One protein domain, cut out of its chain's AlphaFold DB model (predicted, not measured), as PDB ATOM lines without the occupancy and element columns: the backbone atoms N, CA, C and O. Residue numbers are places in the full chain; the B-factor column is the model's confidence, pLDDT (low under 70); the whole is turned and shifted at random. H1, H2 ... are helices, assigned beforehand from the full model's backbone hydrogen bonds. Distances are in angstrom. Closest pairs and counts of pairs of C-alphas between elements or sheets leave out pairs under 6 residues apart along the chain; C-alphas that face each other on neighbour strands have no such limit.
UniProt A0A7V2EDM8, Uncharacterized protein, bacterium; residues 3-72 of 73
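What this domain is: This is residues 3 to 72 of the 73 residues of an uncharacterized protein of bacterium (UniProt A0A7V2EDM8). There is little regular structure: one long helix, H1, forms one side of the model, and a loose frame of loops reaches away from it to the short H2 on the far side. After H1 the chain folds back beside it, runs out to H2, and returns to make a short parallel pairing of residues 41 to 42 with 70 to 71. The 70 printed residues hold two named helices, H1 then H2, and no named strand; the class is all helix, with 22 residues in named elements. The whole is loose, with a radius of gyration of the C-alphas of 14.6 A and spans of 41 by 31 by 25 A.

How they stand to each other: Residues 4 to 10 stand free. H1, residues 12 to 29, and H2, residues 56 to 59, are apart. In H1, 13 of 14 O i to N i+4 pairs are within hydrogen-bond range; H2 is too short for such a pair, but its one O i to N i+3 pair is within range.

Where its parts are: H1 is 26.3 A long, from C-alpha 12 at (498.449, 325.681, 361.658) to C-alpha 29. H2 ends at C-alpha 59, (501.451, 336.469, 380.462).

The domain as a whole: The C-alphas of Gly 7 and Thr 50, 41.4 A apart, are the farthest apart. The link from H1 to H2 is long, 26 residues. The printed part has no cut; pLDDT is under 70 at residues 3 to 6.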
ATOM      1  N   LEU A   3     496.484 331.847 351.020       66.50
ATOM      2  CA  LEU A   3     496.861 330.422 351.073       66.50
ATOM      3  C   LEU A   3     496.219 329.587 349.957       66.50
ATOM      4  O   LEU A   3     496.912 328.830 349.292       66.50
ATOM      5  N   GLU A   4     494.932 329.797 349.672       62.97
ATOM      6  CA  GLU A   4     494.250 329.099 348.569       62.97
ATOM      7  C   GLU A   4     494.802 329.521 347.199       62.97
ATOM      8  O   GLU A   4     494.950 328.687 346.314       62.97
ATOM      9  N   LYS A   5     495.221 330.787 347.041       69.94
ATOM     10  CA  LYS A   5     495.964 331.240 345.848       69.94
ATOM     11  C   LYS A   5     497.337 330.573 345.707       69.94
ATOM     12  O   LYS A   5     497.858 330.508 344.601       69.94
ATOM     13  N   MET A   6     497.919 330.104 346.810       67.44
ATOM     14  CA  MET A   6     499.184 329.363 346.844       67.44
ATOM     15  C   MET A   6     498.974 327.840 346.774       67.44
ATOM     16  O   MET A   6     499.952 327.102 346.849       67.44
ATOM     17  N   GLY A   7     497.726 327.360 346.651       73.19
ATOM     18  CA  GLY A   7     497.396 325.931 346.616       73.19
ATOM     19  C   GLY A   7     497.688 325.190 347.924       73.19
ATOM     20  O   GLY A   7     497.852 323.975 347.910       73.19
ATOM     21  N   GLN A   8     497.800 325.908 349.046       79.00
ATOM     22  CA  GLN A   8     498.133 325.320 350.341       79.00
ATOM     23  C   GLN A   8     496.895 325.118 351.210       79.00
ATOM     24  O   GLN A   8     496.041 326.000 351.320       79.00
ATOM     25  N   GLU A   9     496.851 323.970 351.886       82.94
ATOM     26  CA  GLU A   9     495.809 323.657 352.858       82.94
ATOM     27  C   GLU A   9     495.847 324.599 354.062       82.94
ATOM     28  O   GLU A   9     496.905 325.069 354.501       82.94
ATOM     29  N   PHE A  10     494.671 324.840 354.632       80.94
ATOM     30  CA  PHE A  10     494.523 325.664 355.817       80.94
ATOM     31  C   PHE A  10     494.863 324.848 357.070       80.94
ATOM     32  O   PHE A  10     493.995 324.260 357.708       80.94
ATOM     33  N   ASN A  11     496.151 324.790 357.401       89.12
ATOM     34  CA  ASN A  11     496.651 324.154 358.617       89.12
ATOM     35  C   ASN A  11     497.538 325.114 359.425       89.12
ATOM     36  O   ASN A  11     498.094 326.075 358.885       89.12
ATOM     37  N   ASP A  12     497.697 324.833 360.720       89.75
ATOM     38  CA  ASP A  12     498.449 325.681 361.658       89.75
ATOM     39  C   ASP A  12     499.877 325.976 361.187       89.75
ATOM     40  O   ASP A  12     500.387 327.081 361.366       89.75
ATOM     41  N   ASN A  13     500.529 324.999 360.551       90.06
ATOM     42  CA  ASN A  13     501.887 325.157 360.042       90.06
ATOM     43  C   ASN A  13     501.951 326.159 358.889       90.06
ATOM     44  O   ASN A  13     502.843 327.004 358.872       90.06
ATOM     45  N   ASN A  14     501.012 326.085 357.950       91.06
ATOM     46  CA  ASN A  14     500.948 326.976 356.799       91.06
ATOM     47  C   ASN A  14     500.581 328.397 357.226       91.06
ATOM     48  O   ASN A  14     501.205 329.353 356.768       91.06
ATOM     49  N   VAL A  15     499.644 328.544 358.169       91.75
ATOM     50  CA  VAL A  15     499.310 329.852 358.754       91.75
ATOM     51  C   VAL A  15     500.522 330.440 359.477       91.75
ATOM     52  O   VAL A  15     500.875 331.598 359.249       91.75
ATOM     53  N   TRP A  16     501.208 329.643 360.300       93.88
ATOM     54  CA  TRP A  16     502.411 330.087 360.997       93.88
ATOM     55  C   TRP A  16     503.523 330.485 360.023       93.88
ATOM     56  O   TRP A  16     504.096 331.560 360.175       93.88
ATOM     57  N   ASN A  17     503.781 329.682 358.987       92.94
ATOM     58  CA  ASN A  17     504.783 329.980 357.961       92.94
ATOM     59  C   ASN A  17     504.458 331.269 357.198       92.94
ATOM     60  O   ASN A  17     505.352 332.079 356.963       92.94
ATOM     61  N   LEU A  18     503.187 331.489 356.852       93.44
ATOM     62  CA  LEU A  18     502.748 332.711 356.183       93.44
ATOM     63  C   LEU A  18     503.028 333.947 357.044       93.44
ATOM     64  O   LEU A  18     503.600 334.922 356.563       93.44
ATOM     65  N   ILE A  19     502.656 333.906 358.326       94.56
ATOM     66  CA  ILE A  19     502.921 335.014 359.253       94.56
ATOM     67  C   ILE A  19     504.428 335.193 359.446       94.56
ATOM     68  O   ILE A  19     504.908 336.325 359.456       94.56
ATOM     69  N   LYS A  20     505.188 334.096 359.536       94.38
ATOM     70  CA  LYS A  20     506.646 334.124 359.683       94.38
ATOM     71  C   LYS A  20     507.313 334.892 358.543       94.38
ATOM     72  O   LYS A  20     508.158 335.733 358.818       94.38
ATOM     73  N   GLN A  21     506.894 334.659 357.298       95.12
ATOM     74  CA  GLN A  21     507.414 335.384 356.135       95.12
ATOM     75  C   GLN A  21     507.165 336.893 356.237       95.12
ATOM     76  O   GLN A  21     508.048 337.686 355.929       95.12
ATOM     77  N   GLU A  22     505.980 337.315 356.683       95.81
ATOM     78  CA  GLU A  22     505.695 338.746 356.855       95.81
ATOM     79  C   GLU A  22     506.482 339.344 358.041       95.81
ATOM     80  O   GLU A  22     506.960 340.473 357.957       95.81
ATOM     81  N   VAL A  23     506.689 338.581 359.123       96.38
ATOM     82  CA  VAL A  23     507.552 338.985 360.250       96.38
ATOM     83  C   VAL A  23     509.008 339.143 359.809       96.38
ATOM     84  O   VAL A  23     509.659 340.106 360.208       96.38
ATOM     85  N   GLU A  24     509.523 338.232 358.983       96.06
ATOM     86  CA  GLU A  24     510.882 338.299 358.431       96.06
ATOM     87  C   GLU A  24     511.073 339.569 357.588       96.06
ATOM     88  O   GLU A  24     512.013 340.319 357.847       96.06
ATOM     89  N   LYS A  25     510.122 339.898 356.704       97.00
ATOM     90  CA  LYS A  25     510.149 341.157 355.936       97.00
ATOM     91  C   LYS A  25     510.150 342.396 356.829       97.00
ATOM     92  O   LYS A  25     510.873 343.353 356.576       97.00
ATOM     93  N   ILE A  26     509.354 342.401 357.901       96.62
ATOM     94  CA  ILE A  26     509.350 343.524 358.850       96.62
ATOM     95  C   ILE A  26     510.695 343.605 359.581       96.62
ATOM     96  O   ILE A  26     511.237 344.696 359.751       96.62
ATOM     97  N   ASN A  27     511.272 342.470 359.977       97.50
ATOM     98  CA  ASN A  27     512.567 342.418 360.655       97.50
ATOM     99  C   ASN A  27     513.725 342.973 359.807       97.50
ATOM    100  O   ASN A  27     514.696 343.463 360.388       97.50
ATOM    101  N   GLU A  28     513.634 342.927 358.475       97.19
ATOM    102  CA  GLU A  28     514.604 343.565 357.568       97.19
ATOM    103  C   GLU A  28     514.601 345.093 357.709       97.19
ATOM    104  O   GLU A  28     515.655 345.720 357.644       97.19
ATOM    105  N   THR A  29     513.437 345.688 357.989       97.06
ATOM    106  CA  THR A  29     513.286 347.140 358.204       97.06
ATOM    107  C   THR A  29     513.664 347.591 359.620       97.06
ATOM    108  O   THR A  29     513.783 348.787 359.884       97.06
ATOM    109  N   LEU A  30     513.844 346.644 360.549       96.56
ATOM    110  CA  LEU A  30     514.100 346.915 361.960       96.56
ATOM    111  C   LEU A  30     515.578 346.753 362.330       96.56
ATOM    112  O   LEU A  30     516.278 345.829 361.904       96.56
ATOM    113  N   GLU A  31     516.019 347.611 363.249       97.31
ATOM    114  CA  GLU A  31     517.302 347.478 363.937       97.31
ATOM    115  C   GLU A  31     517.379 346.144 364.693       97.31
ATOM    116  O   GLU A  31     516.385 345.658 365.241       97.31
ATOM    117  N   ALA A  32     518.581 345.575 364.788       95.56
ATOM    118  CA  ALA A  32     518.790 344.217 365.292       95.56
ATOM    119  C   ALA A  32     518.164 343.945 366.675       95.56
ATOM    120  O   ALA A  32     517.654 342.851 366.914       95.56
ATOM    121  N   TYR A  33     518.160 344.931 367.577       96.19
ATOM    122  CA  TYR A  33     517.610 344.780 368.929       96.19
ATOM    123  C   TYR A  33     516.075 344.836 368.991       96.19
ATOM    124  O   TYR A  33     515.497 344.345 369.958       96.19
ATOM    125  N   LYS A  34     515.411 345.397 367.970       96.31
ATOM    126  CA  LYS A  34     513.941 345.462 367.859       96.31
ATOM    127  C   LYS A  34     513.340 344.256 367.140       96.31
ATOM    128  O   LYS A  34     512.121 344.108 367.130       96.31
ATOM    129  N   ARG A  35     514.172 343.412 366.522       97.19
ATOM    130  CA  ARG A  35     513.710 342.276 365.721       97.19
ATOM    131  C   ARG A  35     512.905 341.290 366.557       97.19
ATOM    132  O   ARG A  35     513.326 340.862 367.637       97.19
ATOM    133  N   VAL A  36     511.769 340.876 366.012       95.31
ATOM    134  CA  VAL A  36     510.942 339.813 366.577       95.31
ATOM    135  C   VAL A  36     511.702 338.499 366.437       95.31
ATOM    136  O   VAL A  36     511.963 338.047 365.323       95.31
ATOM    137  N   ARG A  37     512.073 337.891 367.568       92.62
ATOM    138  CA  ARG A  37     512.832 336.628 367.591       92.62
ATOM    139  C   ARG A  37     511.928 335.405 367.501       92.62
ATOM    140  O   ARG A  37     512.201 334.488 366.734       92.62
ATOM    141  N   HIS A  38     510.854 335.397 368.289       93.50
ATOM    142  CA  HIS A  38     509.924 334.276 368.396       93.50
ATOM    143  C   HIS A  38     508.495 334.798 368.510       93.50
ATOM    144  O   HIS A  38     508.250 335.803 369.179       93.50
ATOM    145  N   PHE A  39     507.561 334.094 367.881       94.56
ATOM    146  CA  PHE A  39     506.130 334.329 368.012       94.56
ATOM    147  C   PHE A  39     505.391 332.988 367.946       94.56
ATOM    148  O   PHE A  39     505.877 332.029 367.343       94.56
ATOM    149  N   ALA A  40     504.212 332.944 368.552       94.25
ATOM    150  CA  ALA A  40     503.296 331.818 368.476       94.25
ATOM    151  C   ALA A  40     501.884 332.346 368.209       94.25
ATOM    152  O   ALA A  40     501.559 333.483 368.561       94.25
ATOM    153  N   ILE A  41     501.064 331.526 367.567       93.50
ATOM    154  CA  ILE A  41     499.666 331.829 367.274       93.50
ATOM    155  C   ILE A  41     498.812 331.364 368.448       93.50
ATOM    156  O   ILE A  41     499.051 330.302 369.012       93.50
ATOM    157  N   ARG A  42     497.799 332.147 368.803       92.75
ATOM    158  CA  ARG A  42     496.764 331.765 369.762       92.75
ATOM    159  C   ARG A  42     495.415 331.961 369.090       92.75
ATOM    160  O   ARG A  42     495.191 333.015 368.500       92.75
ATOM    161  N   TYR A  43     494.551 330.958 369.174       92.12
ATOM    162  CA  TYR A  43     493.201 331.027 368.606       92.12
ATOM    163  C   TYR A  43     492.173 331.589 369.588       92.12
ATOM    164  O   TYR A  43     491.137 332.104 369.179       92.12
ATOM    165  N   GLU A  44     492.480 331.543 370.880       92.62
ATOM    166  CA  GLU A  44     491.637 332.106 371.922       92.62
ATOM    167  C   GLU A  44     491.859 333.610 372.136       92.62
ATOM    168  O   GLU A  44     492.966 334.147 372.000       92.62
ATOM    169  N   GLU A  45     490.800 334.295 372.566       93.00
ATOM    170  CA  GLU A  45     490.809 335.731 372.840       93.00
ATOM    171  C   GLU A  45     491.590 336.066 374.117       93.00
ATOM    172  O   GLU A  45     491.454 335.401 375.148       93.00
ATOM    173  N   PHE A  46     492.436 337.101 374.079       94.31
ATOM    174  CA  PHE A  46     493.230 337.483 375.250       94.31
ATOM    175  C   PHE A  46     492.337 338.076 376.345       94.31
ATOM    176  O   PHE A  46     491.513 338.936 376.033       94.31
ATOM    177  N   PRO A  47     492.564 337.758 377.634       95.75
ATOM    178  CA  PRO A  47     491.884 338.425 378.736       95.75
ATOM    179  C   PRO A  47     492.029 339.947 378.625       95.75
ATOM    180  O   PRO A  47     493.145 340.480 378.550       95.75
ATOM    181  N   LYS A  48     490.901 340.665 378.620       97.25
ATOM    182  CA  LYS A  48     490.873 342.127 378.470       97.25
ATOM    183  C   LYS A  48     490.391 342.845 379.730       97.25
ATOM    184  O   LYS A  48     489.794 342.255 380.629       97.25
ATOM    185  N   THR A  49     490.699 344.135 379.822       97.12
ATOM    186  CA  THR A  49     490.073 345.072 380.765       97.12
ATOM    187  C   THR A  49     488.644 345.394 380.327       97.12
ATOM    188  O   THR A  49     488.257 345.111 379.193       97.12
ATOM    189  N   THR A  50     487.875 346.060 381.191       96.81
ATOM    190  CA  THR A  50     486.554 346.621 380.839       96.81
ATOM    191  C   THR A  50     486.637 347.564 379.633       96.81
ATOM    192  O   THR A  50     485.770 347.556 378.768       96.81
ATOM    193  N   THR A  51     487.750 348.294 379.505       97.38
ATOM    194  CA  THR A  51     488.093 349.148 378.354       97.38
ATOM    195  C   THR A  51     488.696 348.397 377.158       97.38
ATOM    196  O   THR A  51     489.275 349.020 376.273       97.38
ATOM    197  N   ARG A  52     488.597 347.060 377.112       95.75
ATOM    198  CA  ARG A  52     489.080 346.193 376.018       95.75
ATOM    199  C   ARG A  52     490.599 346.237 375.763       95.75
ATOM    200  O   ARG A  52     491.065 345.823 374.703       95.75
ATOM    201  N   LYS A  53     491.413 346.667 376.734       96.56
ATOM    202  CA  LYS A  53     492.884 346.551 376.655       96.56
ATOM    203  C   LYS A  53     493.315 345.141 377.060       96.56
ATOM    204  O   LYS A  53     492.812 344.612 378.043       96.56
ATOM    205  N   ILE A  54     494.275 344.545 376.353       96.44
ATOM    206  CA  ILE A  54     494.832 343.228 376.714       96.44
ATOM    207  C   ILE A  54     495.555 343.303 378.068       96.44
ATOM    208  O   ILE A  54     496.435 344.149 378.265       96.44
ATOM    209  N   LYS A  55     495.239 342.382 378.987       96.19
ATOM    210  CA  LYS A  55     495.883 342.240 380.303       96.19
ATOM    211  C   LYS A  55     497.244 341.531 380.192       96.19
ATOM    212  O   LYS A  55     497.434 340.424 380.678       96.19
ATOM    213  N   ARG A  56     498.225 342.197 379.572       94.75
ATOM    214  CA  ARG A  56     499.569 341.641 379.289       94.75
ATOM    215  C   ARG A  56     500.326 341.119 380.519       94.75
ATOM    216  O   ARG A  56     501.134 340.210 380.386       94.75
ATOM    217  N   HIS A  57     500.078 341.678 381.707       95.25
ATOM    218  CA  HIS A  57     500.760 341.261 382.938       95.25
ATOM    219  C   HIS A  57     500.477 339.798 383.321       95.25
ATOM    220  O   HIS A  57     501.329 339.186 383.955       95.25
ATOM    221  N   LEU A  58     499.346 339.230 382.879       94.69
ATOM    222  CA  LEU A  58     498.987 337.825 383.108       94.69
ATOM    223  C   LEU A  58     499.909 336.842 382.366       94.69
ATOM    224  O   LEU A  58     500.006 335.687 382.752       94.69
ATOM    225  N   PHE A  59     500.625 337.305 381.338       91.50
ATOM    226  CA  PHE A  59     501.451 336.469 380.462       91.50
ATOM    227  C   PHE A  59     502.955 336.705 380.653       91.50
ATOM    228  O   PHE A  59     503.756 336.297 379.818       91.50
ATOM    229  N   ARG A  60     503.379 337.362 381.742       90.00
ATOM    230  CA  ARG A  60     504.806 337.663 381.995       90.00
ATOM    231  C   ARG A  60     505.699 336.419 382.055       90.00
ATOM    232  O   ARG A  60     506.875 336.508 381.712       90.00
ATOM    233  N   ALA A  61     505.151 335.290 382.495       89.38
ATOM    234  CA  ALA A  61     505.869 334.022 382.583       89.38
ATOM    235  C   ALA A  61     505.915 333.251 381.251       89.38
ATOM    236  O   ALA A  61     506.646 332.269 381.154       89.38
ATOM    237  N   LEU A  62     505.175 333.690 380.223       88.94
ATOM    238  CA  LEU A  62     505.129 333.006 378.937       88.94
ATOM    239  C   LEU A  62     506.512 333.042 378.274       88.94
ATOM    240  O   LEU A  62     507.073 334.109 378.012       88.94
ATOM    241  N   LYS A  63     507.059 331.861 377.987       88.69
ATOM    242  CA  LYS A  63     508.306 331.699 377.240       88.69
ATOM    243  C   LYS A  63     507.988 331.104 375.879       88.69
ATOM    244  O   LYS A  63     507.492 329.987 375.784       88.69
ATOM    245  N   LEU A  64     508.283 331.862 374.830       90.31
ATOM    246  CA  LEU A  64     508.182 331.378 373.460       90.31
ATOM    247  C   LEU A  64     509.500 330.726 373.054       90.31
ATOM    248  O   LEU A  64     510.576 331.236 373.366       90.31
ATOM    249  N   SER A  65     509.399 329.614 372.334       86.50
ATOM    250  CA  SER A  65     510.528 328.940 371.700       86.50
ATOM    251  C   SER A  65     510.181 328.635 370.239       86.50
ATOM    252  O   SER A  65     508.996 328.564 369.912       86.50
ATOM    253  N   PRO A  66     511.172 328.430 369.351       82.50
ATOM    254  CA  PRO A  66     510.927 328.123 367.936       82.50
ATOM    255  C   PRO A  66     510.039 326.894 367.698       82.50
ATOM    256  O   PRO A  66     509.383 326.796 366.665       82.50
ATOM    257  N   ASN A  67     510.009 325.969 368.657       86.12
ATOM    258  CA  ASN A  67     509.237 324.732 368.564       86.12
ATOM    259  C   ASN A  67     507.747 324.941 368.878       86.12
ATOM    260  O   ASN A  67     506.922 324.095 368.538       86.12
ATOM    261  N   ILE A  68     507.385 326.061 369.510       89.19
ATOM    262  CA  ILE A  68     506.007 326.376 369.888       89.19
ATOM    263  C   ILE A  68     505.407 327.282 368.814       89.19
ATOM    264  O   ILE A  68     505.616 328.493 368.815       89.19
ATOM    265  N   LYS A  69     504.649 326.683 367.893       88.75
ATOM    266  CA  LYS A  69     503.957 327.422 366.824       88.75
ATOM    267  C   LYS A  69     502.578 327.918 367.240       88.75
ATOM    268  O   LYS A  69     502.187 329.018 366.860       88.75
ATOM    269  N   VAL A  70     501.864 327.119 368.030       90.75
ATOM    270  CA  VAL A  70     500.518 327.423 368.520       90.75
ATOM    271  C   VAL A  70     500.510 327.293 370.036       90.75
ATOM    272  O   VAL A  70     500.974 326.290 370.577       90.75
ATOM    273  N   LEU A  71     500.001 328.318 370.714       87.56
ATOM    274  CA  LEU A  71     499.690 328.279 372.134       87.56
ATOM    275  C   LEU A  71     498.364 327.542 372.294       87.56
ATOM    276  O   LEU A  71     497.339 327.985 371.774       87.56
ATOM    277  N   LYS A  72     498.419 326.403 372.979       77.31
ATOM    278  CA  LYS A  72     497.242 325.723 373.509       77.31
ATOM    279  C   LYS A  72     497.172 326.104 374.981       77.31
ATOM    280  O   LYS A  72     498.159 325.886 375.687       77.31
TER     281      LYS A  72